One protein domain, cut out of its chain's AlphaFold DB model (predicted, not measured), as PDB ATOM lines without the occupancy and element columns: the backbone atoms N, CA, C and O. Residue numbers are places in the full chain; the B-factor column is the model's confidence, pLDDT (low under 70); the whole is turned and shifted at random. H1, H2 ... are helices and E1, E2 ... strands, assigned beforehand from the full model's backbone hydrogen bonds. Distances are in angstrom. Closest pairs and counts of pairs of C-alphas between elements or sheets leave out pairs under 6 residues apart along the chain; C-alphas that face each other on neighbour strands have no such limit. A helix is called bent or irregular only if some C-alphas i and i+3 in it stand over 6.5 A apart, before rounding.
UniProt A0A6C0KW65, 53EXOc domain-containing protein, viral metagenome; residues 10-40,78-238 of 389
ATOM      1  N   PHE A  10     188.118 153.032  81.784       89.69
ATOM      2  CA  PHE A  10     189.514 152.791  82.124       89.69
ATOM      3  C   PHE A  10     190.339 154.004  81.722       89.69
ATOM      4  O   PHE A  10     190.066 154.641  80.701       89.69
ATOM      5  N   LYS A  11     191.337 154.340  82.534       87.00
ATOM      6  CA  LYS A  11     192.303 155.370  82.178       87.00
ATOM      7  C   LYS A  11     193.199 154.847  81.052       87.00
ATOM      8  O   LYS A  11     193.672 153.711  81.150       87.00
ATOM      9  N   PRO A  12     193.424 155.652  80.001       83.31
ATOM     10  CA  PRO A  12     194.255 155.256  78.872       83.31
ATOM     11  C   PRO A  12     195.715 155.079  79.301       83.31
ATOM     12  O   PRO A  12     196.154 155.680  80.282       83.31
ATOM     13  N   ASN A  13     196.471 154.277  78.545       86.00
ATOM     14  CA  ASN A  13     197.914 154.053  78.732       86.00
ATOM     15  C   ASN A  13     198.314 153.537  80.127       86.00
ATOM     16  O   ASN A  13     199.463 153.660  80.547       86.00
ATOM     17  N   LYS A  14     197.360 152.965  80.858       93.00
ATOM     18  CA  LYS A  14     197.570 152.287  82.133       93.00
ATOM     19  C   LYS A  14     197.197 150.822  81.971       93.00
ATOM     20  O   LYS A  14     196.328 150.487  81.162       93.00
ATOM     21  N   SER A  15     197.850 149.960  82.739       95.31
ATOM     22  CA  SER A  15     197.444 148.563  82.851       95.31
ATOM     23  C   SER A  15     196.029 148.460  83.417       95.31
ATOM     24  O   SER A  15     195.506 149.401  84.030       95.31
ATOM     25  N   ILE A  16     195.395 147.316  83.189       96.88
ATOM     26  CA  ILE A  16     194.133 146.952  83.826       96.88
ATOM     27  C   ILE A  16     194.378 145.703  84.654       96.88
ATOM     28  O   ILE A  16     194.914 144.722  84.147       96.88
ATOM     29  N   THR A  17     193.972 145.743  85.922       97.12
ATOM     30  CA  THR A  17     194.119 144.610  86.839       97.12
ATOM     31  C   THR A  17     192.745 144.050  87.177       97.12
ATOM     32  O   THR A  17     191.887 144.772  87.682       97.12
ATOM     33  N   ILE A  18     192.523 142.767  86.907       96.94
ATOM     34  CA  ILE A  18     191.274 142.063  87.202       96.94
ATOM     35  C   ILE A  18     191.559 140.989  88.256       96.94
ATOM     36  O   ILE A  18     192.550 140.272  88.170       96.94
ATOM     37  N   ILE A  19     190.723 140.899  89.285       95.50
ATOM     38  CA  ILE A  19     190.978 140.071  90.468       95.50
ATOM     39  C   ILE A  19     189.814 139.108  90.672       95.50
ATOM     40  O   ILE A  19     188.668 139.551  90.793       95.50
ATOM     41  N   ASP A  20     190.121 137.814  90.774       94.25
ATOM     42  CA  ASP A  20     189.181 136.789  91.228       94.25
ATOM     43  C   ASP A  20     188.941 136.950  92.739       94.25
ATOM     44  O   ASP A  20     189.832 136.743  93.573       94.25
ATOM     45  N   THR A  21     187.730 137.372  93.106       88.88
ATOM     46  CA  THR A  21     187.406 137.650  94.513       88.88
ATOM     47  C   THR A  21     187.190 136.401  95.355       88.88
ATOM     48  O   THR A  21     187.390 136.472  96.572       88.88
ATOM     49  N   SER A  22     186.822 135.274  94.745       83.38
ATOM     50  CA  SER A  22     186.590 134.027  95.467       83.38
ATOM     51  C   SER A  22     187.900 133.497  96.014       83.38
ATOM     52  O   SER A  22     188.015 133.295  97.216       83.38
ATOM     53  N   ILE A  23     188.937 133.381  95.185       78.69
ATOM     54  CA  ILE A  23     190.249 132.872  95.623       78.69
ATOM     55  C   ILE A  23     190.865 133.755  96.703       78.69
ATOM     56  O   ILE A  23     191.442 133.274  97.683       78.69
ATOM     57  N   LEU A  24     190.723 135.065  96.542       80.69
ATOM     58  CA  LEU A  24     191.284 136.010  97.482       80.69
ATOM     59  C   LEU A  24     190.614 135.933  98.858       80.69
ATOM     60  O   LEU A  24     191.299 135.973  99.883       80.69
ATOM     61  N   PHE A  25     189.288 135.774  98.886       84.50
ATOM     62  CA  PHE A  25     188.536 135.569 100.118       84.50
ATOM     63  C   PHE A  25     189.075 134.377 100.915       84.50
ATOM     64  O   PHE A  25     189.333 134.514 102.110       84.50
ATOM     65  N   ILE A  26     189.306 133.242 100.249       79.69
ATOM     66  CA  ILE A  26     189.778 131.992 100.865       79.69
ATOM     67  C   ILE A  26     191.074 132.216 101.643       79.69
ATOM     68  O   ILE A  26     191.199 131.845 102.812       79.69
ATOM     69  N   ILE A  27     192.045 132.846 100.989       79.56
ATOM     70  CA  ILE A  27     193.394 133.016 101.531       79.56
ATOM     71  C   ILE A  27     193.371 133.950 102.735       79.56
ATOM     72  O   ILE A  27     194.007 133.673 103.755       79.56
ATOM     73  N   ILE A  28     192.617 135.045 102.641       82.31
ATOM     74  CA  ILE A  28     192.511 136.008 103.736       82.31
ATOM     75  C   ILE A  28     191.691 135.443 104.890       82.31
ATOM     76  O   ILE A  28     192.045 135.670 106.048       82.31
ATOM     77  N   TYR A  29     190.657 134.652 104.602       84.00
ATOM     78  CA  TYR A  29     189.871 133.966 105.619       84.00
ATOM     79  C   TYR A  29     190.755 133.032 106.454       84.00
ATOM     80  O   TYR A  29     190.803 133.176 107.674       84.00
ATOM     81  N   ILE A  30     191.537 132.157 105.809       80.81
ATOM     82  CA  ILE A  30     192.451 131.229 106.498       80.81
ATOM     83  C   ILE A  30     193.462 131.992 107.364       80.81
ATOM     84  O   ILE A  30     193.667 131.646 108.527       80.81
ATOM     85  N   ARG A  31     194.064 133.063 106.829       83.38
ATOM     86  CA  ARG A  31     195.000 133.908 107.589       83.38
ATOM     87  C   ARG A  31     194.347 134.559 108.804       83.38
ATOM     88  O   ARG A  31     194.939 134.567 109.876       83.38
ATOM     89  N   SER A  32     193.128 135.061 108.648       83.81
ATOM     90  CA  SER A  32     192.392 135.720 109.732       83.81
ATOM     91  C   SER A  32     191.978 134.738 110.819       83.81
ATOM     92  O   SER A  32     192.052 135.063 111.999       83.81
ATOM     93  N   VAL A  33     191.604 133.514 110.439       80.94
ATOM     94  CA  VAL A  33     191.329 132.443 111.400       80.94
ATOM     95  C   VAL A  33     192.588 132.085 112.190       80.94
ATOM     96  O   VAL A  33     192.520 131.969 113.412       80.94
ATOM     97  N   ASN A  34     193.737 131.939 111.523       81.25
ATOM     98  CA  ASN A  34     194.999 131.624 112.199       81.25
ATOM     99  C   ASN A  34     195.429 132.744 113.158       81.25
ATOM    100  O   ASN A  34     195.791 132.460 114.291       81.25
ATOM    101  N   PHE A  35     195.272 134.009 112.762       83.00
ATOM    102  CA  PHE A  35     195.564 135.150 113.634       83.00
ATOM    103  C   PHE A  35     194.773 135.122 114.953       83.00
ATOM    104  O   PHE A  35     195.321 135.407 116.018       83.00
ATOM    105  N   ILE A  36     193.486 134.767 114.913       80.38
ATOM    106  CA  ILE A  36     192.676 134.695 116.138       80.38
ATOM    107  C   ILE A  36     193.113 133.521 117.027       80.38
ATOM    108  O   ILE A  36     193.122 133.675 118.243       80.38
ATOM    109  N   LYS A  37     193.548 132.393 116.447       78.00
ATOM    110  CA  LYS A  37     194.084 131.250 117.210       78.00
ATOM    111  C   LYS A  37     195.392 131.574 117.923       78.00
ATOM    112  O   LYS A  37     195.549 131.240 119.089       78.00
ATOM    113  N   ASP A  38     196.311 132.246 117.241       76.88
ATOM    114  CA  ASP A  38     197.634 132.545 117.805       76.88
ATOM    115  C   ASP A  38     197.565 133.608 118.911       76.88
ATOM    116  O   ASP A  38     198.492 133.774 119.699       76.88
ATOM    117  N   THR A  39     196.455 134.347 118.977       68.88
ATOM    118  CA  THR A  39     196.250 135.436 119.935       68.88
ATOM    119  C   THR A  39     195.242 135.115 121.039       68.88
ATOM    120  O   THR A  39     194.943 135.994 121.856       68.88
ATOM    121  N   THR A  40     194.726 133.881 121.095       63.66
ATOM    122  CA  THR A  40     194.091 133.340 122.305       63.66
ATOM    123  C   THR A  40     195.185 132.937 123.298       63.66
ATOM    124  O   THR A  40     196.117 132.247 122.886       63.66
ATOM    125  N   GLU A  78     179.855 131.554 114.025       75.75
ATOM    126  CA  GLU A  78     179.535 132.950 114.340       75.75
ATOM    127  C   GLU A  78     180.704 133.918 114.100       75.75
ATOM    128  O   GLU A  78     180.671 135.063 114.547       75.75
ATOM    129  N   LEU A  79     181.731 133.514 113.339       81.19
ATOM    130  CA  LEU A  79     182.886 134.378 113.028       81.19
ATOM    131  C   LEU A  79     182.493 135.742 112.446       81.19
ATOM    132  O   LEU A  79     183.178 136.733 112.688       81.19
ATOM    133  N   HIS A  80     181.384 135.813 111.709       78.94
ATOM    134  CA  HIS A  80     180.864 137.060 111.152       78.94
ATOM    135  C   HIS A  80     180.391 138.068 112.221       78.94
ATOM    136  O   HIS A  80     180.326 139.262 111.928       78.94
ATOM    137  N   ASN A  81     180.103 137.607 113.443       80.94
ATOM    138  CA  ASN A  81     179.752 138.431 114.604       80.94
ATOM    139  C   ASN A  81     180.967 138.749 115.489       80.94
ATOM    140  O   ASN A  81     180.906 139.654 116.321       80.94
ATOM    141  N   ASN A  82     182.094 138.054 115.305       84.19
ATOM    142  CA  ASN A  82     183.308 138.321 116.066       84.19
ATOM    143  C   ASN A  82     183.986 139.613 115.568       84.19
ATOM    144  O   ASN A  82     184.644 139.646 114.525       84.19
ATOM    145  N   ALA A  83     183.840 140.698 116.336       86.81
ATOM    146  CA  ALA A  83     184.334 142.026 115.964       86.81
ATOM    147  C   ALA A  83     185.856 142.075 115.741       86.81
ATOM    148  O   ALA A  83     186.329 142.755 114.824       86.81
ATOM    149  N   ARG A  84     186.626 141.326 116.542       86.19
ATOM    150  CA  ARG A  84     188.087 141.240 116.419       86.19
ATOM    151  C   ARG A  84     188.484 140.566 115.107       86.19
ATOM    152  O   ARG A  84     189.292 141.119 114.361       86.19
ATOM    153  N   PHE A  85     187.875 139.420 114.801       87.75
ATOM    154  CA  PHE A  85     188.065 138.713 113.536       87.75
ATOM    155  C   PHE A  85     187.695 139.601 112.348       87.75
ATOM    156  O   PHE A  85     188.504 139.766 111.441       87.75
ATOM    157  N   MET A  86     186.510 140.216 112.362       85.69
ATOM    158  CA  MET A  86     186.019 141.008 111.232       85.69
ATOM    159  C   MET A  86     186.853 142.266 110.972       85.69
ATOM    160  O   MET A  86     187.057 142.629 109.810       85.69
ATOM    161  N   THR A  87     187.370 142.903 112.026       88.44
ATOM    162  CA  THR A  87     188.293 144.042 111.904       88.44
ATOM    163  C   THR A  87     189.601 143.601 111.251       88.44
ATOM    164  O   THR A  87     189.975 144.132 110.206       88.44
ATOM    165  N   TYR A  88     190.240 142.557 111.790       89.19
ATOM    166  CA  TYR A  88     191.488 142.032 111.237       89.19
ATOM    167  C   TYR A  88     191.324 141.524 109.799       89.19
ATOM    168  O   TYR A  88     192.146 141.833 108.937       89.19
ATOM    169  N   PHE A  89     190.248 140.782 109.520       88.75
ATOM    170  CA  PHE A  89     189.932 140.255 108.194       88.75
ATOM    171  C   PHE A  89     189.827 141.382 107.167       88.75
ATOM    172  O   PHE A  89     190.442 141.304 106.103       88.75
ATOM    173  N   LYS A  90     189.102 142.458 107.495       87.25
ATOM    174  CA  LYS A  90     188.953 143.626 106.623       87.25
ATOM    175  C   LYS A  90     190.288 144.310 106.338       87.25
ATOM    176  O   LYS A  90     190.600 144.550 105.170       87.25
ATOM    177  N   ASP A  91     191.049 144.629 107.378       88.56
ATOM    178  CA  ASP A  91     192.287 145.394 107.222       88.56
ATOM    179  C   ASP A  91     193.337 144.568 106.474       88.56
ATOM    180  O   ASP A  91     193.963 145.051 105.528       88.56
ATOM    181  N   THR A  92     193.438 143.279 106.802       88.81
ATOM    182  CA  THR A  92     194.321 142.330 106.114       88.81
ATOM    183  C   THR A  92     193.927 142.159 104.652       88.81
ATOM    184  O   THR A  92     194.803 142.143 103.790       88.81
ATOM    185  N   PHE A  93     192.629 142.065 104.344       88.44
ATOM    186  CA  PHE A  93     192.146 141.932 102.970       88.44
ATOM    187  C   PHE A  93     192.583 143.119 102.104       88.44
ATOM    188  O   PHE A  93     193.168 142.932 101.037       88.44
ATOM    189  N   ILE A  94     192.337 144.341 102.582       85.44
ATOM    190  CA  ILE A  94     192.673 145.572 101.859       85.44
ATOM    191  C   ILE A  94     194.185 145.688 101.678       85.44
ATOM    192  O   ILE A  94     194.654 145.856 100.552       85.44
ATOM    193  N   GLN A  95     194.948 145.569 102.767       90.56
ATOM    194  CA  GLN A  95     196.403 145.706 102.719       90.56
ATOM    195  C   GLN A  95     197.022 144.671 101.786       90.56
ATOM    196  O   GLN A  95     197.888 144.991 100.977       90.56
ATOM    197  N   TYR A  96     196.538 143.432 101.836       90.25
ATOM    198  CA  TYR A  96     197.046 142.381 100.973       90.25
ATOM    199  C   TYR A  96     196.774 142.655  99.491       90.25
ATOM    200  O   TYR A  96     197.672 142.455  98.674       90.25
ATOM    201  N   ILE A  97     195.592 143.170  99.131       87.56
ATOM    202  CA  ILE A  97     195.299 143.577  97.748       87.56
ATOM    203  C   ILE A  97     196.222 144.696  97.301       87.56
ATOM    204  O   ILE A  97     196.856 144.570  96.256       87.56
ATOM    205  N   LEU A  98     196.293 145.783  98.070       90.06
ATOM    206  CA  LEU A  98     197.067 146.963  97.688       90.06
ATOM    207  C   LEU A  98     198.549 146.612  97.535       90.06
ATOM    208  O   LEU A  98     199.162 146.969  96.532       90.06
ATOM    209  N   ASN A  99     199.090 145.820  98.462       92.38
ATOM    210  CA  ASN A  99     200.464 145.337  98.393       92.38
ATOM    211  C   ASN A  99     200.690 144.420  97.188       92.38
ATOM    212  O   ASN A  99     201.723 144.521  96.532       92.38
ATOM    213  N   THR A 100     199.730 143.546  96.868       92.19
ATOM    214  CA  THR A 100     199.832 142.657  95.700       92.19
ATOM    215  C   THR A 100     199.808 143.457  94.403       92.19
ATOM    216  O   THR A 100     200.679 143.251  93.565       92.19
ATOM    217  N   ILE A 101     198.876 144.405  94.260       91.94
ATOM    218  CA  ILE A 101     198.781 145.290  93.089       91.94
ATOM    219  C   ILE A 101     200.074 146.089  92.926       91.94
ATOM    220  O   ILE A 101     200.674 146.061  91.857       91.94
ATOM    221  N   ASN A 102     200.546 146.734  93.996       93.00
ATOM    222  CA  ASN A 102     201.779 147.514  93.967       93.00
ATOM    223  C   ASN A 102     203.005 146.650  93.629       93.00
ATOM    224  O   ASN A 102     203.913 147.108  92.947       93.00
ATOM    225  N   LYS A 103     203.031 145.389  94.072       94.69
ATOM    226  CA  LYS A 103     204.112 144.450  93.755       94.69
ATOM    227  C   LYS A 103     204.128 144.050  92.277       94.69
ATOM    228  O   LYS A 103     205.209 143.956  91.703       94.69
ATOM    229  N   ILE A 104     202.969 143.771  91.675       93.44
ATOM    230  CA  ILE A 104     202.896 143.315  90.272       93.44
ATOM    231  C   ILE A 104     203.016 144.470  89.276       93.44
ATOM    232  O   ILE A 104     203.534 144.292  88.170       93.44
ATOM    233  N   ASP A 105     202.521 145.642  89.664       92.62
ATOM    234  CA  ASP A 105     202.545 146.852  88.863       92.62
ATOM    235  C   ASP A 105     202.490 148.098  89.767       92.62
ATOM    236  O   ASP A 105     201.406 148.597  90.088       92.62
ATOM    237  N   PRO A 106     203.662 148.645  90.142       91.88
ATOM    238  CA  PRO A 106     203.758 149.866  90.945       91.88
ATOM    239  C   PRO A 106     203.115 151.098  90.288       91.88
ATOM    240  O   PRO A 106     202.817 152.082  90.959       91.88
ATOM    241  N   ASN A 107     202.913 151.063  88.966       89.44
ATOM    242  CA  ASN A 107     202.321 152.153  88.195       89.44
ATOM    243  C   ASN A 107     200.826 151.938  87.928       89.44
ATOM    244  O   ASN A 107     200.216 152.758  87.219       89.44
ATOM    245  N   SER A 108     200.255 150.852  88.466       89.81
ATOM    246  CA  SER A 108     198.843 150.520  88.341       89.81
ATOM    247  C   SER A 108     197.991 151.652  88.891       89.81
ATOM    248  O   SER A 108     198.234 152.196  89.966       89.81
ATOM    249  N   ASP A 109     196.936 151.982  88.159       92.50
ATOM    250  CA  ASP A 109     195.952 152.945  88.619       92.50
ATOM    251  C   ASP A 109     194.813 152.201  89.317       92.50
ATOM    252  O   ASP A 109     194.220 151.295  88.732       92.50
ATOM    253  N   ILE A 110     194.486 152.570  90.559       90.38
ATOM    254  CA  ILE A 110     193.429 151.901  91.334       90.38
ATOM    255  C   ILE A 110     192.066 151.956  90.622       90.38
ATOM    256  O   ILE A 110     191.273 151.020  90.714       90.38
ATOM    257  N   TYR A 111     191.824 152.996  89.814       92.19
ATOM    258  CA  TYR A 111     190.615 153.097  89.002       92.19
ATOM    259  C   TYR A 111     190.614 152.109  87.829       92.19
ATOM    260  O   TYR A 111     189.558 151.864  87.254       92.19
ATOM    261  N   ASN A 112     191.741 151.504  87.470       95.19
ATOM    262  CA  ASN A 112     191.816 150.421  86.490       95.19
ATOM    263  C   ASN A 112     191.775 149.028  87.130       95.19
ATOM    264  O   ASN A 112     192.006 148.030  86.448       95.19
ATOM    265  N   VAL A 113     191.444 148.943  88.419       95.44
ATOM    266  CA  VAL A 113     191.277 147.674  89.123       95.44
ATOM    267  C   VAL A 113     189.813 147.249  89.095       95.44
ATOM    268  O   VAL A 113     188.898 148.058  89.292       95.44
ATOM    269  N   VAL A 114     189.587 145.961  88.842       96.62
ATOM    270  CA  VAL A 114     188.261 145.355  88.762       96.62
ATOM    271  C   VAL A 114     188.216 144.080  89.594       96.62
ATOM    272  O   VAL A 114     188.958 143.135  89.355       96.62
ATOM    273  N   PHE A 115     187.285 144.023  90.536       96.44
ATOM    274  CA  PHE A 115     186.895 142.797  91.216       96.44
ATOM    275  C   PHE A 115     185.879 142.027  90.372       96.44
ATOM    276  O   PHE A 115     184.786 142.539  90.119       96.44
ATOM    277  N   ALA A 116     186.216 140.806  89.964       96.88
ATOM    278  CA  ALA A 116     185.279 139.863  89.369       96.88
ATOM    279  C   ALA A 116     184.643 139.012  90.473       96.88
ATOM    280  O   ALA A 116     185.338 138.412  91.298       96.88
ATOM    281  N   LYS A 117     183.312 139.018  90.521       94.19
ATOM    282  CA  LYS A 117     182.520 138.349  91.555       94.19
ATOM    283  C   LYS A 117     181.738 137.186  90.958       94.19
ATOM    284  O   LYS A 117     180.991 137.394  90.003       94.19
ATOM    285  N   ASP A 118     181.825 136.028  91.601       92.62
ATOM    286  CA  ASP A 118     181.024 134.855  91.264       92.62
ATOM    287  C   ASP A 118     179.524 135.068  91.456       92.62
ATOM    288  O   ASP A 118     179.059 135.675  92.432       92.62
ATOM    289  N   THR A 119     178.752 134.493  90.536       93.25
ATOM    290  CA  THR A 119     177.351 134.160  90.781       93.25
ATOM    291  C   THR A 119     177.236 133.039  91.822       93.25
ATOM    292  O   THR A 119     178.094 132.156  91.881       93.25
ATOM    293  N   PRO A 120     176.161 133.000  92.626       89.56
ATOM    294  CA  PRO A 120     175.836 131.807  93.400       89.56
ATOM    295  C   PRO A 120     175.675 130.577  92.491       89.56
ATOM    296  O   PRO A 120     175.095 130.684  91.406       89.56
ATOM    297  N   LEU A 121     176.160 129.411  92.934       89.19
ATOM    298  CA  LEU A 121     176.182 128.174  92.138       89.19
ATOM    299  C   LEU A 121     174.780 127.759  91.668       89.19
ATOM    300  O   LEU A 121     174.608 127.296  90.546       89.19
ATOM    301  N   GLU A 122     173.762 127.946  92.503       90.88
ATOM    302  CA  GLU A 122     172.361 127.668  92.178       90.88
ATOM    303  C   GLU A 122     171.799 128.553  91.059       90.88
ATOM    304  O   GLU A 122     170.742 128.251  90.514       90.88
ATOM    305  N   ARG A 123     172.505 129.634  90.709       94.75
ATOM    306  CA  ARG A 123     172.153 130.556  89.627       94.75
ATOM    307  C   ARG A 123     173.127 130.504  88.458       94.75
ATOM    308  O   ARG A 123     172.984 131.289  87.531       94.75
ATOM    309  N   ASN A 124     174.128 129.628  88.502       96.00
ATOM    310  CA  ASN A 124     175.135 129.512  87.457       96.00
ATOM    311  C   ASN A 124     174.561 128.853  86.189       96.00
ATOM    312  O   ASN A 124     173.811 127.878  86.263       96.00
ATOM    313  N   TRP A 125     174.938 129.363  85.013       97.81
ATOM    314  CA  TRP A 125     174.404 128.880  83.735       97.81
ATOM    315  C   TRP A 125     174.848 127.464  83.368       97.81
ATOM    316  O   TRP A 125     174.055 126.723  82.789       97.81
ATOM    317  N   ARG A 126     176.074 127.056  83.727       97.56
ATOM    318  CA  ARG A 126     176.545 125.678  83.516       97.56
ATOM    319  C   ARG A 126     175.638 124.714  84.273       97.56
ATOM    320  O   ARG A 126     175.177 123.732  83.702       97.56
ATOM    321  N   LYS A 127     175.305 125.039  85.525       96.19
ATOM    322  CA  LYS A 127     174.404 124.223  86.347       96.19
ATOM    323  C   LYS A 127     172.963 124.223  85.839       96.19
ATOM    324  O   LYS A 127     172.361 123.161  85.717       96.19
ATOM    325  N   LEU A 128     172.404 125.404  85.581       95.94
ATOM    326  CA  LEU A 128     170.984 125.554  85.260       95.94
ATOM    327  C   LEU A 128     170.625 125.090  83.846       95.94
ATOM    328  O   LEU A 128     169.536 124.562  83.646       95.94
ATOM    329  N   GLU A 129     171.511 125.302  82.872       96.94
ATOM    330  CA  GLU A 129     171.177 125.116  81.455       96.94
ATOM    331  C   GLU A 129     171.876 123.922  80.799       96.94
ATOM    332  O   GLU A 129     171.496 123.538  79.691       96.94
ATOM    333  N   ILE A 130     172.916 123.355  81.425       96.12
ATOM    334  CA  ILE A 130     173.794 122.373  80.764       96.12
ATOM    335  C   ILE A 130     173.948 121.093  81.576       96.12
ATOM    336  O   ILE A 130     173.723 120.004  81.053       96.12
ATOM    337  N   TYR A 131     174.350 121.205  82.839       96.69
ATOM    338  CA  TYR A 131     174.764 120.068  83.645       96.69
ATOM    339  C   TYR A 131     174.393 120.287  85.113       96.69
ATOM    340  O   TYR A 131     175.132 120.903  85.874       96.69
ATOM    341  N   ALA A 132     173.238 119.756  85.528       95.88
ATOM    342  CA  ALA A 132     172.677 119.952  86.873       95.88
ATOM    343  C   ALA A 132     173.634 119.546  88.016       95.88
ATOM    344  O   ALA A 132     173.623 120.138  89.104       95.88
ATOM    345  N   ASP A 133     174.494 118.566  87.740       94.62
ATOM    346  CA  ASP A 133     175.501 118.036  88.655       94.62
ATOM    347  C   ASP A 133     176.799 118.859  88.699       94.62
ATOM    348  O   ASP A 133     177.706 118.524  89.466       94.62
ATOM    349  N   TYR A 134     176.894 119.952  87.935       95.94
ATOM    350  CA  TYR A 134     178.048 120.847  87.944       95.94
ATOM    351  C   TYR A 134     178.356 121.334  89.368       95.94
ATOM    352  O   TYR A 134     177.470 121.822  90.087       95.94
ATOM    353  N   LYS A 135     179.613 121.140  89.793       91.62
ATOM    354  CA  LYS A 135     180.145 121.445  91.133       91.62
ATOM    355  C   LYS A 135     179.342 120.836  92.299       91.62
ATOM    356  O   LYS A 135     179.478 121.284  93.438       91.62
ATOM    357  N   SER A 136     178.526 119.797  92.081       88.38
ATOM    358  CA  SER A 136     177.676 119.220  93.143       88.38
ATOM    359  C   SER A 136     178.477 118.577  94.287       88.38
ATOM    360  O   SER A 136     178.025 118.580  95.434       88.38
ATOM    361  N   GLY A 137     179.703 118.117  94.010       78.12
ATOM    362  CA  GLY A 137     180.641 117.604  95.014       78.12
ATOM    363  C   GLY A 137     181.084 118.642  96.053       78.12
ATOM    364  O   GLY A 137     181.455 118.263  97.159       78.12
ATOM    365  N   ARG A 138     180.966 119.946  95.754       74.75
ATOM    366  CA  ARG A 138     181.341 121.036  96.675       74.75
ATOM    367  C   ARG A 138     180.337 121.241  97.820       74.75
ATOM    368  O   ARG A 138     180.616 121.997  98.744       74.75
ATOM    369  N   LEU A 139     179.165 120.598  97.769       59.81
ATOM    370  CA  LEU A 139     178.088 120.762  98.756       59.81
ATOM    371  C   LEU A 139     178.083 119.701  99.868       59.81
ATOM    372  O   LEU A 139     177.279 119.817 100.791       59.81
ATOM    373  N   LYS A 140     178.934 118.669  99.796       52.91
ATOM    374  CA  LYS A 140     178.944 117.573 100.776       52.91
ATOM    375  C   LYS A 140     180.068 117.783 101.801       52.91
ATOM    376  O   LYS A 140     181.228 117.697 101.405       52.91
ATOM    377  N   PRO A 141     179.767 118.022 103.093       49.03
ATOM    378  CA  PRO A 141     180.795 117.992 104.129       49.03
ATOM    379  C   PRO A 141     181.361 116.572 104.209       49.03
ATOM    380  O   PRO A 141     180.600 115.606 104.312       49.03
ATOM    381  N   SER A 142     182.684 116.422 104.111       45.50
ATOM    382  CA  SER A 142     183.301 115.111 104.282       45.50
ATOM    383  C   SER A 142     183.431 114.828 105.780       45.50
ATOM    384  O   SER A 142     184.014 115.598 106.537       45.50
ATOM    385  N   SER A 143     182.874 113.712 106.245       45.53
ATOM    386  CA  SER A 143     182.822 113.348 107.669       45.53
ATOM    387  C   SER A 143     184.187 113.001 108.298       45.53
ATOM    388  O   SER A 143     184.236 112.618 109.463       45.53
ATOM    389  N   ALA A 144     185.300 113.140 107.564       45.97
ATOM    390  CA  ALA A 144     186.623 112.638 107.951       45.97
ATOM    391  C   ALA A 144     187.783 113.609 107.624       45.97
ATOM    392  O   ALA A 144     188.866 113.193 107.214       45.97
ATOM    393  N   ALA A 145     187.569 114.918 107.762       43.69
ATOM    394  CA  ALA A 145     188.554 115.945 107.424       43.69
ATOM    395  C   ALA A 145     189.291 116.515 108.657       43.69
ATOM    396  O   ALA A 145     188.676 116.838 109.673       43.69
ATOM    397  N   SER A 146     190.618 116.677 108.545       49.41
ATOM    398  CA  SER A 146     191.485 117.361 109.522       49.41
ATOM    399  C   SER A 146     191.017 118.797 109.818       49.41
ATOM    400  O   SER A 146     190.313 119.406 109.012       49.41
ATOM    401  N   THR A 147     191.429 119.382 110.949       51.22
ATOM    402  CA  THR A 147     190.991 120.718 111.413       51.22
ATOM    403  C   THR A 147     191.131 121.821 110.355       51.22
ATOM    404  O   THR A 147     190.245 122.655 110.219       51.22
ATOM    405  N   SER A 148     192.196 121.819 109.552       49.25
ATOM    406  CA  SER A 148     192.405 122.772 108.450       49.25
ATOM    407  C   SER A 148     191.475 122.537 107.256       49.25
ATOM    408  O   SER A 148     191.060 123.492 106.605       49.25
ATOM    409  N   LYS A 149     191.079 121.288 106.997       48.38
ATOM    410  CA  LYS A 149     190.119 120.929 105.948       48.38
ATOM    411  C   LYS A 149     188.671 121.189 106.394       48.38
ATOM    412  O   LYS A 149     187.893 121.685 105.591       48.38
ATOM    413  N   LYS A 150     188.359 121.045 107.691       51.59
ATOM    414  CA  LYS A 150     187.120 121.568 108.299       51.59
ATOM    415  C   LYS A 150     186.993 123.085 108.155       51.59
ATOM    416  O   LYS A 150     185.903 123.555 107.894       51.59
ATOM    417  N   LEU A 151     188.073 123.860 108.272       49.72
ATOM    418  CA  LEU A 151     188.018 125.322 108.099       49.72
ATOM    419  C   LEU A 151     187.775 125.767 106.656       49.72
ATOM    420  O   LEU A 151     187.210 126.830 106.440       49.72
ATOM    421  N   VAL A 152     188.197 124.969 105.677       51.16
ATOM    422  CA  VAL A 152     187.915 125.205 104.254       51.16
ATOM    423  C   VAL A 152     186.516 124.698 103.884       51.16
ATOM    424  O   VAL A 152     185.827 125.328 103.091       51.16
ATOM    425  N   GLU A 153     186.057 123.594 104.479       51.00
ATOM    426  CA  GLU A 153     184.673 123.109 104.339       51.00
ATOM    427  C   GLU A 153     183.670 124.038 105.047       51.00
ATOM    428  O   GLU A 153     182.579 124.280 104.535       51.00
ATOM    429  N   ILE A 154     184.084 124.656 106.158       50.84
ATOM    430  CA  ILE A 154     183.462 125.823 106.790       50.84
ATOM    431  C   ILE A 154     184.062 127.082 106.146       50.84
ATOM    432  O   ILE A 154     184.576 127.978 106.822       50.84
ATOM    433  N   TYR A 155     183.947 127.216 104.822       59.50
ATOM    434  CA  TYR A 155     183.671 128.554 104.314       59.50
ATOM    435  C   TYR A 155     182.424 129.002 105.041       59.50
ATOM    436  O   TYR A 155     181.326 128.544 104.715       59.50
ATOM    437  N   ASN A 156     182.594 129.824 106.078       66.12
ATOM    438  CA  ASN A 156     181.451 130.339 106.792       66.12
ATOM    439  C   ASN A 156     180.655 131.128 105.749       66.12
ATOM    440  O   ASN A 156     181.075 132.201 105.297       66.12
ATOM    441  N   ARG A 157     179.540 130.536 105.299       73.25
ATOM    442  CA  ARG A 157     178.686 131.101 104.256       73.25
ATOM    443  C   ARG A 157     178.293 132.518 104.636       73.25
ATOM    444  O   ARG A 157     178.129 133.342 103.747       73.25
ATOM    445  N   ASP A 158     178.192 132.816 105.923       79.88
ATOM    446  CA  ASP A 158     177.822 134.126 106.425       79.88
ATOM    447  C   ASP A 158     178.996 135.106 106.412       79.88
ATOM    448  O   ASP A 158     178.790 136.252 106.024       79.88
ATOM    449  N   VAL A 159     180.237 134.669 106.659       82.69
ATOM    450  CA  VAL A 159     181.431 135.505 106.410       82.69
ATOM    451  C   VAL A 159     181.581 135.797 104.915       82.69
ATOM    452  O   VAL A 159     181.821 136.944 104.541       82.69
ATOM    453  N   TYR A 160     181.372 134.810 104.034       84.81
ATOM    454  CA  TYR A 160     181.409 135.035 102.583       84.81
ATOM    455  C   TYR A 160     180.262 135.939 102.107       84.81
ATOM    456  O   TYR A 160     180.480 136.865 101.325       84.81
ATOM    457  N   LYS A 161     179.035 135.740 102.604       84.75
ATOM    458  CA  LYS A 161     177.900 136.641 102.332       84.75
ATOM    459  C   LYS A 161     178.184 138.048 102.844       84.75
ATOM    460  O   LYS A 161     177.923 139.010 102.126       84.75
ATOM    461  N   TYR A 162     178.719 138.196 104.055       85.75
ATOM    462  CA  TYR A 162     179.103 139.493 104.602       85.75
ATOM    463  C   TYR A 162     180.161 140.148 103.714       85.75
ATOM    464  O   TYR A 162     180.002 141.296 103.296       85.75
ATOM    465  N   PHE A 163     181.206 139.402 103.359       88.50
ATOM    466  CA  PHE A 163     182.260 139.865 102.473       88.50
ATOM    467  C   PHE A 163     181.684 140.361 101.143       88.50
ATOM    468  O   PHE A 163     181.860 141.518 100.773       88.50
ATOM    469  N   THR A 164     180.917 139.521 100.455       88.06
ATOM    470  CA  THR A 164     180.408 139.806  99.109       88.06
ATOM    471  C   THR A 164     179.288 140.846  99.055       88.06
ATOM    472  O   THR A 164     179.132 141.495  98.015       88.06
ATOM    473  N   ASN A 165     178.493 141.001 100.121       88.38
ATOM    474  CA  ASN A 165     177.320 141.886 100.145       88.38
ATOM    475  C   ASN A 165     177.536 143.179 100.937       88.38
ATOM    476  O   ASN A 165     176.785 144.134 100.738       88.38
ATOM    477  N   LYS A 166     178.527 143.227 101.834       89.06
ATOM    478  CA  LYS A 166     178.813 144.394 102.682       89.06
ATOM    479  C   LYS A 166     180.230 144.907 102.469       89.06
ATOM    480  O   LYS A 166     180.399 146.060 102.077       89.06
ATOM    481  N   LEU A 167     181.238 144.062 102.686       87.56
ATOM    482  CA  LEU A 167     182.625 144.520 102.718       87.56
ATOM    483  C   LEU A 167     183.158 144.897 101.330       87.56
ATOM    484  O   LEU A 167     183.674 145.994 101.152       87.56
ATOM    485  N   LEU A 168     182.994 144.023 100.339       90.81
ATOM    486  CA  LEU A 168     183.495 144.220  98.982       90.81
ATOM    487  C   LEU A 168     182.892 145.476  98.315       90.81
ATOM    488  O   LEU A 168     183.668 146.278  97.794       90.81
ATOM    489  N   PRO A 169     181.563 145.736  98.377       92.25
ATOM    490  CA  PRO A 169     181.001 147.006  97.914       92.25
ATOM    491  C   PRO A 169     181.580 148.232  98.624       92.25
ATOM    492  O   PRO A 169     181.822 149.244  97.970       92.25
ATOM    493  N   LYS A 170     181.819 148.147  99.940       90.56
ATOM    494  CA  LYS A 170     182.414 149.247 100.703       90.56
ATOM    495  C   LYS A 170     183.845 149.530 100.238       90.56
ATOM    496  O   LYS A 170     184.153 150.673  99.937       90.56
ATOM    497  N   ILE A 171     184.678 148.497 100.102       88.44
ATOM    498  CA  ILE A 171     186.055 148.621  99.593       88.44
ATOM    499  C   ILE A 171     186.058 149.237  98.193       88.44
ATOM    500  O   ILE A 171     186.835 150.144  97.912       88.44
ATOM    501  N   ALA A 172     185.166 148.777  97.315       91.44
ATOM    502  CA  ALA A 172     185.048 149.324  95.970       91.44
ATOM    503  C   ALA A 172     184.755 150.831  95.962       91.44
ATOM    504  O   ALA A 172     185.337 151.566  95.169       91.44
ATOM    505  N   ILE A 173     183.893 151.302  96.867       92.31
ATOM    506  CA  ILE A 173     183.593 152.729  97.022       92.31
ATOM    507  C   ILE A 173     184.793 153.477  97.613       92.31
ATOM    508  O   ILE A 173     185.231 154.455  97.014       92.31
ATOM    509  N   ASP A 174     185.333 153.002  98.739       91.38
ATOM    510  CA  ASP A 174     186.409 153.672  99.482       91.38
ATOM    511  C   ASP A 174     187.674 153.877  98.621       91.38
ATOM    512  O   ASP A 174     188.343 154.900  98.741       91.38
ATOM    513  N   TYR A 175     187.992 152.921  97.737       89.69
ATOM    514  CA  TYR A 175     189.223 152.919  96.931       89.69
ATOM    515  C   TYR A 175     188.998 153.226  95.444       89.69
ATOM    516  O   TYR A 175     189.952 153.255  94.670       89.69
ATOM    517  N   GLY A 176     187.752 153.426  95.004       91.00
ATOM    518  CA  GLY A 176     187.439 153.631  93.585       91.00
ATOM    519  C   GLY A 176     187.648 152.392  92.701       91.00
ATOM    520  O   GLY A 176     187.775 152.524  91.480       91.00
ATOM    521  N   ILE A 177     187.665 151.196  93.298       92.94
ATOM    522  CA  ILE A 177     187.793 149.915  92.590       92.94
ATOM    523  C   ILE A 177     186.444 149.537  91.966       92.94
ATOM    524  O   ILE A 177     185.378 149.711  92.559       92.94
ATOM    525  N   LYS A 178     186.459 148.987  90.753       95.19
ATOM    526  CA  LYS A 178     185.239 148.546  90.061       95.19
ATOM    527  C   LYS A 178     184.841 147.134  90.500       95.19
ATOM    528  O   LYS A 178     185.696 146.310  90.787       95.19
ATOM    529  N   ILE A 179     183.542 146.824  90.480       96.00
ATOM    530  CA  ILE A 179     183.034 145.451  90.665       96.00
ATOM    531  C   ILE A 179     182.291 145.012  89.402       96.00
ATOM    532  O   ILE A 179     181.283 145.622  89.017       96.00
ATOM    533  N   ALA A 180     182.770 143.932  88.792       96.81
ATOM    534  CA  ALA A 180     182.108 143.202  87.727       96.81
ATOM    535  C   ALA A 180     181.365 141.988  88.311       96.81
ATOM    536  O   ALA A 180     181.931 141.162  89.018       96.81
ATOM    537  N   TYR A 181     180.066 141.923  88.040       96.00
ATOM    538  CA  TYR A 181     179.141 140.889  88.486       96.00
ATOM    539  C   TYR A 181     177.990 140.820  87.491       96.00
ATOM    540  O   TYR A 181     177.316 141.828  87.250       96.00
ATOM    541  N   TYR A 182     177.700 139.650  86.947       96.56
ATOM    542  CA  TYR A 182     176.529 139.452  86.108       96.56
ATOM    543  C   TYR A 182     176.013 138.042  86.311       96.56
ATOM    544  O   TYR A 182     176.623 137.101  85.836       96.56
ATOM    545  N   GLU A 183     174.892 137.903  87.004       95.94
ATOM    546  CA  GLU A 183     174.179 136.631  87.047       95.94
ATOM    547  C   GLU A 183     173.707 136.294  85.623       95.94
ATOM    548  O   GLU A 183     173.084 137.163  84.997       95.94
ATOM    549  N   PRO A 184     174.027 135.106  85.075       96.94
ATOM    550  CA  PRO A 184     174.431 133.866  85.766       96.94
ATOM    551  C   PRO A 184     175.918 133.453  85.637       96.94
ATOM    552  O   PRO A 184     176.221 132.264  85.687       96.94
ATOM    553  N   LEU A 185     176.842 134.385  85.419       97.81
ATOM    554  CA  LEU A 185     178.261 134.128  85.133       97.81
ATOM    555  C   LEU A 185     179.119 133.953  86.397       97.81
ATOM    556  O   LEU A 185     178.924 134.655  87.393       97.81
ATOM    557  N   GLU A 186     180.090 133.041  86.338       96.12
ATOM    558  CA  GLU A 186     181.156 132.900  87.343       96.12
ATOM    559  C   GLU A 186     182.252 133.968  87.164       96.12
ATOM    560  O   GLU A 186     182.241 134.753  86.206       96.12
ATOM    561  N   ALA A 187     183.172 134.072  88.130       95.94
ATOM    562  CA  ALA A 187     184.262 135.046  88.045       95.94
ATOM    563  C   ALA A 187     185.175 134.789  86.831       95.94
ATOM    564  O   ALA A 187     185.599 135.752  86.185       95.94
ATOM    565  N   ASP A 188     185.403 133.523  86.482       96.19
ATOM    566  CA  ASP A 188     186.183 133.095  85.317       96.19
ATOM    567  C   ASP A 188     185.573 133.585  83.992       96.19
ATOM    568  O   ASP A 188     186.263 134.199  83.173       96.19
ATOM    569  N   ASP A 189     184.257 133.434  83.830       97.44
ATOM    570  CA  ASP A 189     183.483 133.927  82.698       97.44
ATOM    571  C   ASP A 189     183.615 135.449  82.575       97.44
ATOM    572  O   ASP A 189     183.869 135.988  81.496       97.44
ATOM    573  N   ILE A 190     183.443 136.162  83.692       97.94
ATOM    574  CA  ILE A 190     183.531 137.623  83.740       97.94
ATOM    575  C   ILE A 190     184.929 138.086  83.336       97.94
ATOM    576  O   ILE A 190     185.051 138.987  82.506       97.94
ATOM    577  N   ILE A 191     185.974 137.482  83.903       97.69
ATOM    578  CA  ILE A 191     187.367 137.832  83.614       97.69
ATOM    579  C   ILE A 191     187.672 137.585  82.142       97.69
ATOM    580  O   ILE A 191     188.184 138.486  81.482       97.69
ATOM    581  N   TYR A 192     187.292 136.431  81.596       96.56
ATOM    582  CA  TYR A 192     187.485 136.138  80.180       96.56
ATOM    583  C   TYR A 192     186.764 137.149  79.277       96.56
ATOM    584  O   TYR A 192     187.382 137.729  78.379       96.56
ATOM    585  N   LEU A 193     185.482 137.437  79.537       97.38
ATOM    586  CA  LEU A 193     184.723 138.395  78.729       97.38
ATOM    587  C   LEU A 193     185.318 139.800  78.806       97.38
ATOM    588  O   LEU A 193     185.377 140.494  77.786       97.38
ATOM    589  N   MET A 194     185.757 140.220  79.992       96.56
ATOM    590  CA  MET A 194     186.427 141.500  80.182       96.56
ATOM    591  C   MET A 194     187.754 141.556  79.445       96.56
ATOM    592  O   MET A 194     187.957 142.506  78.699       96.56
ATOM    593  N   THR A 195     188.622 140.557  79.607       95.12
ATOM    594  CA  THR A 195     189.927 140.503  78.942       95.12
ATOM    595  C   THR A 195     189.770 140.571  77.428       95.12
ATOM    596  O   THR A 195     190.364 141.445  76.799       95.12
ATOM    597  N   LYS A 196     188.874 139.757  76.853       93.62
ATOM    598  CA  LYS A 196     188.579 139.766  75.413       93.62
ATOM    599  C   LYS A 196     188.145 141.147  74.928       93.62
ATOM    600  O   LYS A 196     188.691 141.685  73.970       93.62
ATOM    601  N   ARG A 197     187.202 141.771  75.635       93.81
ATOM    602  CA  ARG A 197     186.670 143.079  75.245       93.81
ATOM    603  C   ARG A 197     187.650 144.225  75.489       93.81
ATOM    604  O   ARG A 197     187.669 145.181  74.722       93.81
ATOM    605  N   ILE A 198     188.466 144.149  76.536       92.94
ATOM    606  CA  ILE A 198     189.546 145.106  76.784       92.94
ATOM    607  C   ILE A 198     190.575 145.009  75.666       92.94
ATOM    608  O   ILE A 198     190.950 146.047  75.142       92.94
ATOM    609  N   ARG A 199     190.980 143.802  75.258       91.50
ATOM    610  CA  ARG A 199     191.911 143.611  74.141       91.50
ATOM    611  C   ARG A 199     191.358 144.181  72.834       91.50
ATOM    612  O   ARG A 199     192.087 144.842  72.110       91.50
ATOM    613  N   GLU A 200     190.067 143.994  72.559       91.12
ATOM    614  CA  GLU A 200     189.403 144.577  71.380       91.12
ATOM    615  C   GLU A 200     189.375 146.120  71.410       91.12
ATOM    616  O   GLU A 200     189.518 146.763  70.372       91.12
ATOM    617  N   LEU A 201     189.175 146.727  72.584       89.31
ATOM    618  CA  LEU A 201     189.067 148.185  72.745       89.31
ATOM    619  C   LEU A 201     190.426 148.881  72.917       89.31
ATOM    620  O   LEU A 201     190.580 150.036  72.525       89.31
ATOM    621  N   TYR A 202     191.388 148.186  73.516       90.94
ATOM    622  CA  TYR A 202     192.716 148.672  73.871       90.94
ATOM    623  C   TYR A 202     193.763 147.582  73.559       90.94
ATOM    624  O   TYR A 202     194.290 146.945  74.477       90.94
ATOM    625  N   PRO A 203     194.086 147.353  72.268       89.38
ATOM    626  CA  PRO A 203     194.945 146.247  71.830       89.38
ATOM    627  C   PRO A 203     196.312 146.199  72.504       89.38
ATOM    628  O   PRO A 203     196.870 145.120  72.689       89.38
ATOM    629  N   ASP A 204     196.825 147.350  72.936       89.50
ATOM    630  CA  ASP A 204     198.146 147.463  73.543       89.50
ATOM    631  C   ASP A 204     198.160 147.474  75.070       89.50
ATOM    632  O   ASP A 204     199.237 147.450  75.666       89.50
ATOM    633  N   THR A 205     196.995 147.476  75.718       92.56
ATOM    634  CA  THR A 205     196.920 147.522  77.177       92.56
ATOM    635  C   THR A 205     197.418 146.217  77.787       92.56
ATOM    636  O   THR A 205     196.995 145.125  77.408       92.56
ATOM    637  N   ARG A 206     198.305 146.342  78.776       94.25
ATOM    638  CA  ARG A 206     198.689 145.237  79.655       94.25
ATOM    639  C   ARG A 206     197.521 144.871  80.565       94.25
ATOM    640  O   ARG A 206     196.978 145.744  81.248       94.25
ATOM    641  N   ILE A 207     197.174 143.591  80.600       95.19
ATOM    642  CA  ILE A 207     196.123 143.049  81.458       95.19
ATOM    643  C   ILE A 207     196.786 142.154  82.501       95.19
ATOM    644  O   ILE A 207     197.481 141.205  82.158       95.19
ATOM    645  N   ASN A 208     196.582 142.465  83.776       96.31
ATOM    646  CA  ASN A 208     197.031 141.638  84.887       96.31
ATOM    647  C   ASN A 208     195.810 140.929  85.486       96.31
ATOM    648  O   ASN A 208     194.818 141.577  85.812       96.31
ATOM    649  N   ILE A 209     195.878 139.617  85.666       95.69
ATOM    650  CA  ILE A 209     194.845 138.827  86.336       95.69
ATOM    651  C   ILE A 209     195.440 138.308  87.643       95.69
ATOM    652  O   ILE A 209     196.508 137.707  87.620       95.69
ATOM    653  N   ILE A 210     194.780 138.531  88.779       95.12
ATOM    654  CA  ILE A 210     195.201 137.967  90.070       95.12
ATOM    655  C   ILE A 210     194.289 136.790  90.422       95.12
ATOM    656  O   ILE A 210     193.099 136.981  90.683       95.12
ATOM    657  N   THR A 211     194.858 135.585  90.433       93.12
ATOM    658  CA  THR A 211     194.177 134.306  90.686       93.12
ATOM    659  C   THR A 211     195.206 133.209  90.989       93.12
ATOM    660  O   THR A 211     196.352 133.275  90.550       93.12
ATOM    661  N   ASN A 212     194.807 132.178  91.733       89.50
ATOM    662  CA  ASN A 212     195.602 130.951  91.891       89.50
ATOM    663  C   ASN A 212     195.067 129.793  91.038       89.50
ATOM    664  O   ASN A 212     195.650 128.710  91.062       89.50
ATOM    665  N   ASP A 213     193.963 130.004  90.325       88.62
ATOM    666  CA  ASP A 213     193.347 128.993  89.485       88.62
ATOM    667  C   ASP A 213     194.038 128.959  88.116       88.62
ATOM    668  O   ASP A 213     194.249 129.984  87.463       88.62
ATOM    669  N   ARG A 214     194.440 127.754  87.715       87.12
ATOM    670  CA  ARG A 214     195.159 127.500  86.465       87.12
ATOM    671  C   ARG A 214     194.227 127.479  85.260       87.12
ATOM    672  O   ARG A 214     194.710 127.622  84.143       87.12
ATOM    673  N   ASP A 215     192.914 127.426  85.461       86.75
ATOM    674  CA  ASP A 215     191.948 127.471  84.361       86.75
ATOM    675  C   ASP A 215     191.940 128.819  83.645       86.75
ATOM    676  O   ASP A 215     191.583 128.894  82.470       86.75
ATOM    677  N   TYR A 216     192.449 129.872  84.289       89.88
ATOM    678  CA  TYR A 216     192.668 131.172  83.662       89.88
ATOM    679  C   TYR A 216     193.776 131.166  82.600       89.88
ATOM    680  O   TYR A 216     193.809 132.082  81.780       89.88
ATOM    681  N   LEU A 217     194.652 130.149  82.549       86.50
ATOM    682  CA  LEU A 217     195.702 130.051  81.522       86.50
ATOM    683  C   LEU A 217     195.118 130.040  80.096       86.50
ATOM    684  O   LEU A 217     195.781 130.480  79.158       86.50
ATOM    685  N   GLN A 218     193.856 129.626  79.929       84.56
ATOM    686  CA  GLN A 218     193.150 129.668  78.642       84.56
ATOM    687  C   GLN A 218     192.914 131.091  78.092       84.56
ATOM    688  O   GLN A 218     192.515 131.239  76.939       84.56
ATOM    689  N   ILE A 219     193.115 132.125  78.916       87.00
ATOM    690  CA  ILE A 219     192.879 133.543  78.592       87.00
ATOM    691  C   ILE A 219     194.186 134.247  78.171       87.00
ATOM    692  O   ILE A 219     194.153 135.393  77.729       87.00
ATOM    693  N   LEU A 220     195.343 133.595  78.324       85.00
ATOM    694  CA  LEU A 220     196.641 134.219  78.074       85.00
ATOM    695  C   LEU A 220     196.804 134.695  76.624       85.00
ATOM    696  O   LEU A 220     196.437 134.018  75.668       85.00
ATOM    697  N   ASP A 221     197.436 135.856  76.491       82.56
ATOM    698  CA  ASP A 221     197.984 136.398  75.254       82.56
ATOM    699  C   ASP A 221     199.311 137.109  75.574       82.56
ATOM    700  O   ASP A 221     199.699 137.228  76.738       82.56
ATOM    701  N   ILE A 222     199.994 137.629  74.553       81.94
ATOM    702  CA  ILE A 222     201.304 138.294  74.690       81.94
ATOM    703  C   ILE A 222     201.329 139.510  75.639       81.94
ATOM    704  O   ILE A 222     202.398 140.015  75.969       81.94
ATOM    705  N   LYS A 223     200.166 140.037  76.041       87.69
ATOM    706  CA  LYS A 223     200.013 141.220  76.900       87.69
ATOM    707  C   LYS A 223     199.081 140.940  78.088       87.69
ATOM    708  O   LYS A 223     198.572 141.889  78.696       87.69
ATOM    709  N   THR A 224     198.853 139.669  78.411       90.12
ATOM    710  CA  THR A 224     198.034 139.215  79.536       90.12
ATOM    711  C   THR A 224     198.902 138.395  80.471       90.12
ATOM    712  O   THR A 224     199.517 137.418  80.067       90.12
ATOM    713  N   TYR A 225     198.934 138.791  81.738       91.94
ATOM    714  CA  TYR A 225     199.781 138.188  82.757       91.94
ATOM    715  C   TYR A 225     198.913 137.706  83.904       91.94
ATOM    716  O   TYR A 225     198.088 138.460  84.421       91.94
ATOM    717  N   ILE A 226     199.115 136.463  84.326       92.81
ATOM    718  CA  ILE A 226     198.383 135.883  85.446       92.81
ATOM    719  C   ILE A 226     199.331 135.781  86.634       92.81
ATOM    720  O   ILE A 226     200.405 135.193  86.535       92.81
ATOM    721  N   TYR A 227     198.926 136.356  87.757       93.31
ATOM    722  CA  TYR A 227     199.670 136.381  89.004       93.31
ATOM    723  C   TYR A 227     198.929 135.591  90.068       93.31
ATOM    724  O   TYR A 227     197.738 135.798  90.296       93.31
ATOM    725  N   LYS A 228     199.674 134.763  90.795       91.81
ATOM    726  CA  LYS A 228     199.230 134.220  92.074       91.81
ATOM    727  C   LYS A 228     198.973 135.362  93.051       91.81
ATOM    728  O   LYS A 228     199.553 136.445  92.947       91.81
ATOM    729  N   THR A 229     198.169 135.112  94.075       88.69
ATOM    730  CA  THR A 229     197.829 136.133  95.077       88.69
ATOM    731  C   THR A 229     199.036 136.657  95.864       88.69
ATOM    732  O   THR A 229     198.970 137.726  96.448       88.69
ATOM    733  N   ASN A 230     200.163 135.938  95.883       88.81
ATOM    734  CA  ASN A 230     201.427 136.403  96.470       88.81
ATOM    735  C   ASN A 230     202.241 137.337  95.537       88.81
ATOM    736  O   ASN A 230     203.358 137.733  95.890       88.81
ATOM    737  N   GLY A 231     201.719 137.654  94.348       90.75
ATOM    738  CA  GLY A 231     202.328 138.522  93.344       90.75
ATOM    739  C   GLY A 231     203.403 137.866  92.473       90.75
ATOM    740  O   GLY A 231     204.108 138.581  91.770       90.75
ATOM    741  N   THR A 232     203.582 136.541  92.519       91.62
ATOM    742  CA  THR A 232     204.430 135.828  91.544       91.62
ATOM    743  C   THR A 232     203.613 135.455  90.314       91.62
ATOM    744  O   THR A 232     202.421 135.184  90.447       91.62
ATOM    745  N   LEU A 233     204.237 135.369  89.138       90.56
ATOM    746  CA  LEU A 233     203.569 134.838  87.946       90.56
ATOM    747  C   LEU A 233     203.049 133.412  88.201       90.56
ATOM    748  O   LEU A 233     203.650 132.633  88.949       90.56
ATOM    749  N   LEU A 234     201.884 133.104  87.633       86.44
ATOM    750  CA  LEU A 234     201.290 131.774  87.705       86.44
ATOM    751  C   LEU A 234     202.097 130.782  86.863       86.44
ATOM    752  O   LEU A 234     202.351 129.682  87.351       86.44
ATOM    753  N   GLU A 235     202.551 131.214  85.681       74.88
ATOM    754  CA  GLU A 235     203.538 130.538  84.830       74.88
ATOM    755  C   GLU A 235     204.379 131.542  84.015       74.88
ATOM    756  O   GLU A 235     203.990 132.704  83.875       74.88
ATOM    757  N   ASN A 236     205.525 131.089  83.487       55.25
ATOM    758  CA  ASN A 236     206.548 131.912  82.827       55.25
ATOM    759  C   ASN A 236     206.508 131.728  81.291       55.25
ATOM    760  O   ASN A 236     206.512 130.588  80.843       55.25
ATOM    761  N   ASP A 237     206.496 132.835  80.534       49.59
ATOM    762  CA  ASP A 237     206.745 133.126  79.094       49.59
ATOM    763  C   ASP A 237     206.517 132.107  77.933       49.59
ATOM    764  O   ASP A 237     206.446 132.555  76.792       49.59
ATOM    765  N   ASN A 238     206.284 130.802  78.138       47.34
ATOM    766  CA  ASN A 238     206.098 129.791  77.067       47.34
ATOM    767  C   ASN A 238     204.728 129.063  77.102       47.34
ATOM    768  O   ASN A 238     204.618 127.906  76.711       47.34
TER     769      ASN A 238
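What this domain is: This is residues 10 to 40 and 78 to 238 of the 389 residues of the protein "53EXOc domain-containing protein" of viral metagenome (UniProt A0A6C0KW65). A twisted sheet of five short strands forms the core, sandwiched between helices H3 and H7b on one face and H8 and H9 on the other. Beyond one end of the sheet, H1 crosses the first part of H3, with H2, H6 and H7a around them, while the stretch with small helices H4 and H5 makes a wide loop. The 192 printed residues have nine named helices and five named strands, along the chain E1 H1 H2 H3 E2 H4 H5 H6 H7 E3 H8 E4 H9 E5. The sheet, E3 E2 E1 E4 E5, is all parallel and the class is mixed, helices and strands. The whole is compact, with a radius of gyration of the C-alphas of 17.3 A and spans of 49 by 41 by 33 A.

Where its parts are: The strands are E1, residues 16 to 20, from C-alpha 16 at (194.133, 146.952, 83.826) and 13.5 A long; E2, 113 to 116; E3, 178 to 180; E4, 207 to 210; and E5, 224 to 227, ending at C-alpha 227 at (199.670, 136.381, 89.004). The longer helices are H3, residues 83 to 104, 31.7 A; H1, 21 to 38, 25.9 A; and H8, 187 to 201, 20.7 A. The others are H2, 78 to 81; H4, 125 to 129; H5, 136 to 139; H6, 147 to 153; and H9, 214 to 219. H7, residues 157 to 175, was assigned as one helix by its hydrogen bonds but is bent, C-alphas 165 and 168 being 6.7 A apart; its arms are H7a, 157 to 165, and H7b, 168 to 175.

How they stand to each other: Within hydrogen-bond range are N 180 and O 115 for E3 and E2, 2.8 A; N 19 and O 114 for E2 and E1, 2.8 A; N 18 and O 208 for E1 and E4, 2.8 A; and N 209 and O 225 for E4 and E5, 2.8 A. H8 runs along E1 at a height over the sheet of 8.8 A, on the opposite face from H3. H8 touches H9, closest C-alphas Tyr 192 and Ile 219, 6.2 A. H1 only grazes the sheet, with residues 21 to 24, and touches H3, closest C-alphas Ser 32 and Phe 89, 5.4 A, at a steep tilt of 52 degrees. H2 touches H7a, closest C-alphas His 80 and Val 159, 5.0 A. H1 and H6 only just touch, with 3 pairs of C-alphas within 8 A, the closest Ile 30 and Leu 151, 7.6 A. H4 and H5 touch no helix. Every O i to N i+4 pair is within range in H1, H3, H4, H6, H7a, H7b and H8; H9 has 0 of 2, but 3 of 3 O i to N i+3 pairs, and H2 and H5 are too short for an i+4 pair.

The domain as a whole: The two C-alphas farthest apart, of Thr 40 and Glu 200, are 52.4 A apart. Residues 41 to 77 are not printed, and C-alphas 40 and 78 are 16.6 A apart across this cut. Of the links printed whole, none is long. Mean pLDDT of the printed part is 85.4, with residues 39 to 40, 139 to 156 and 236 to 238 under 70.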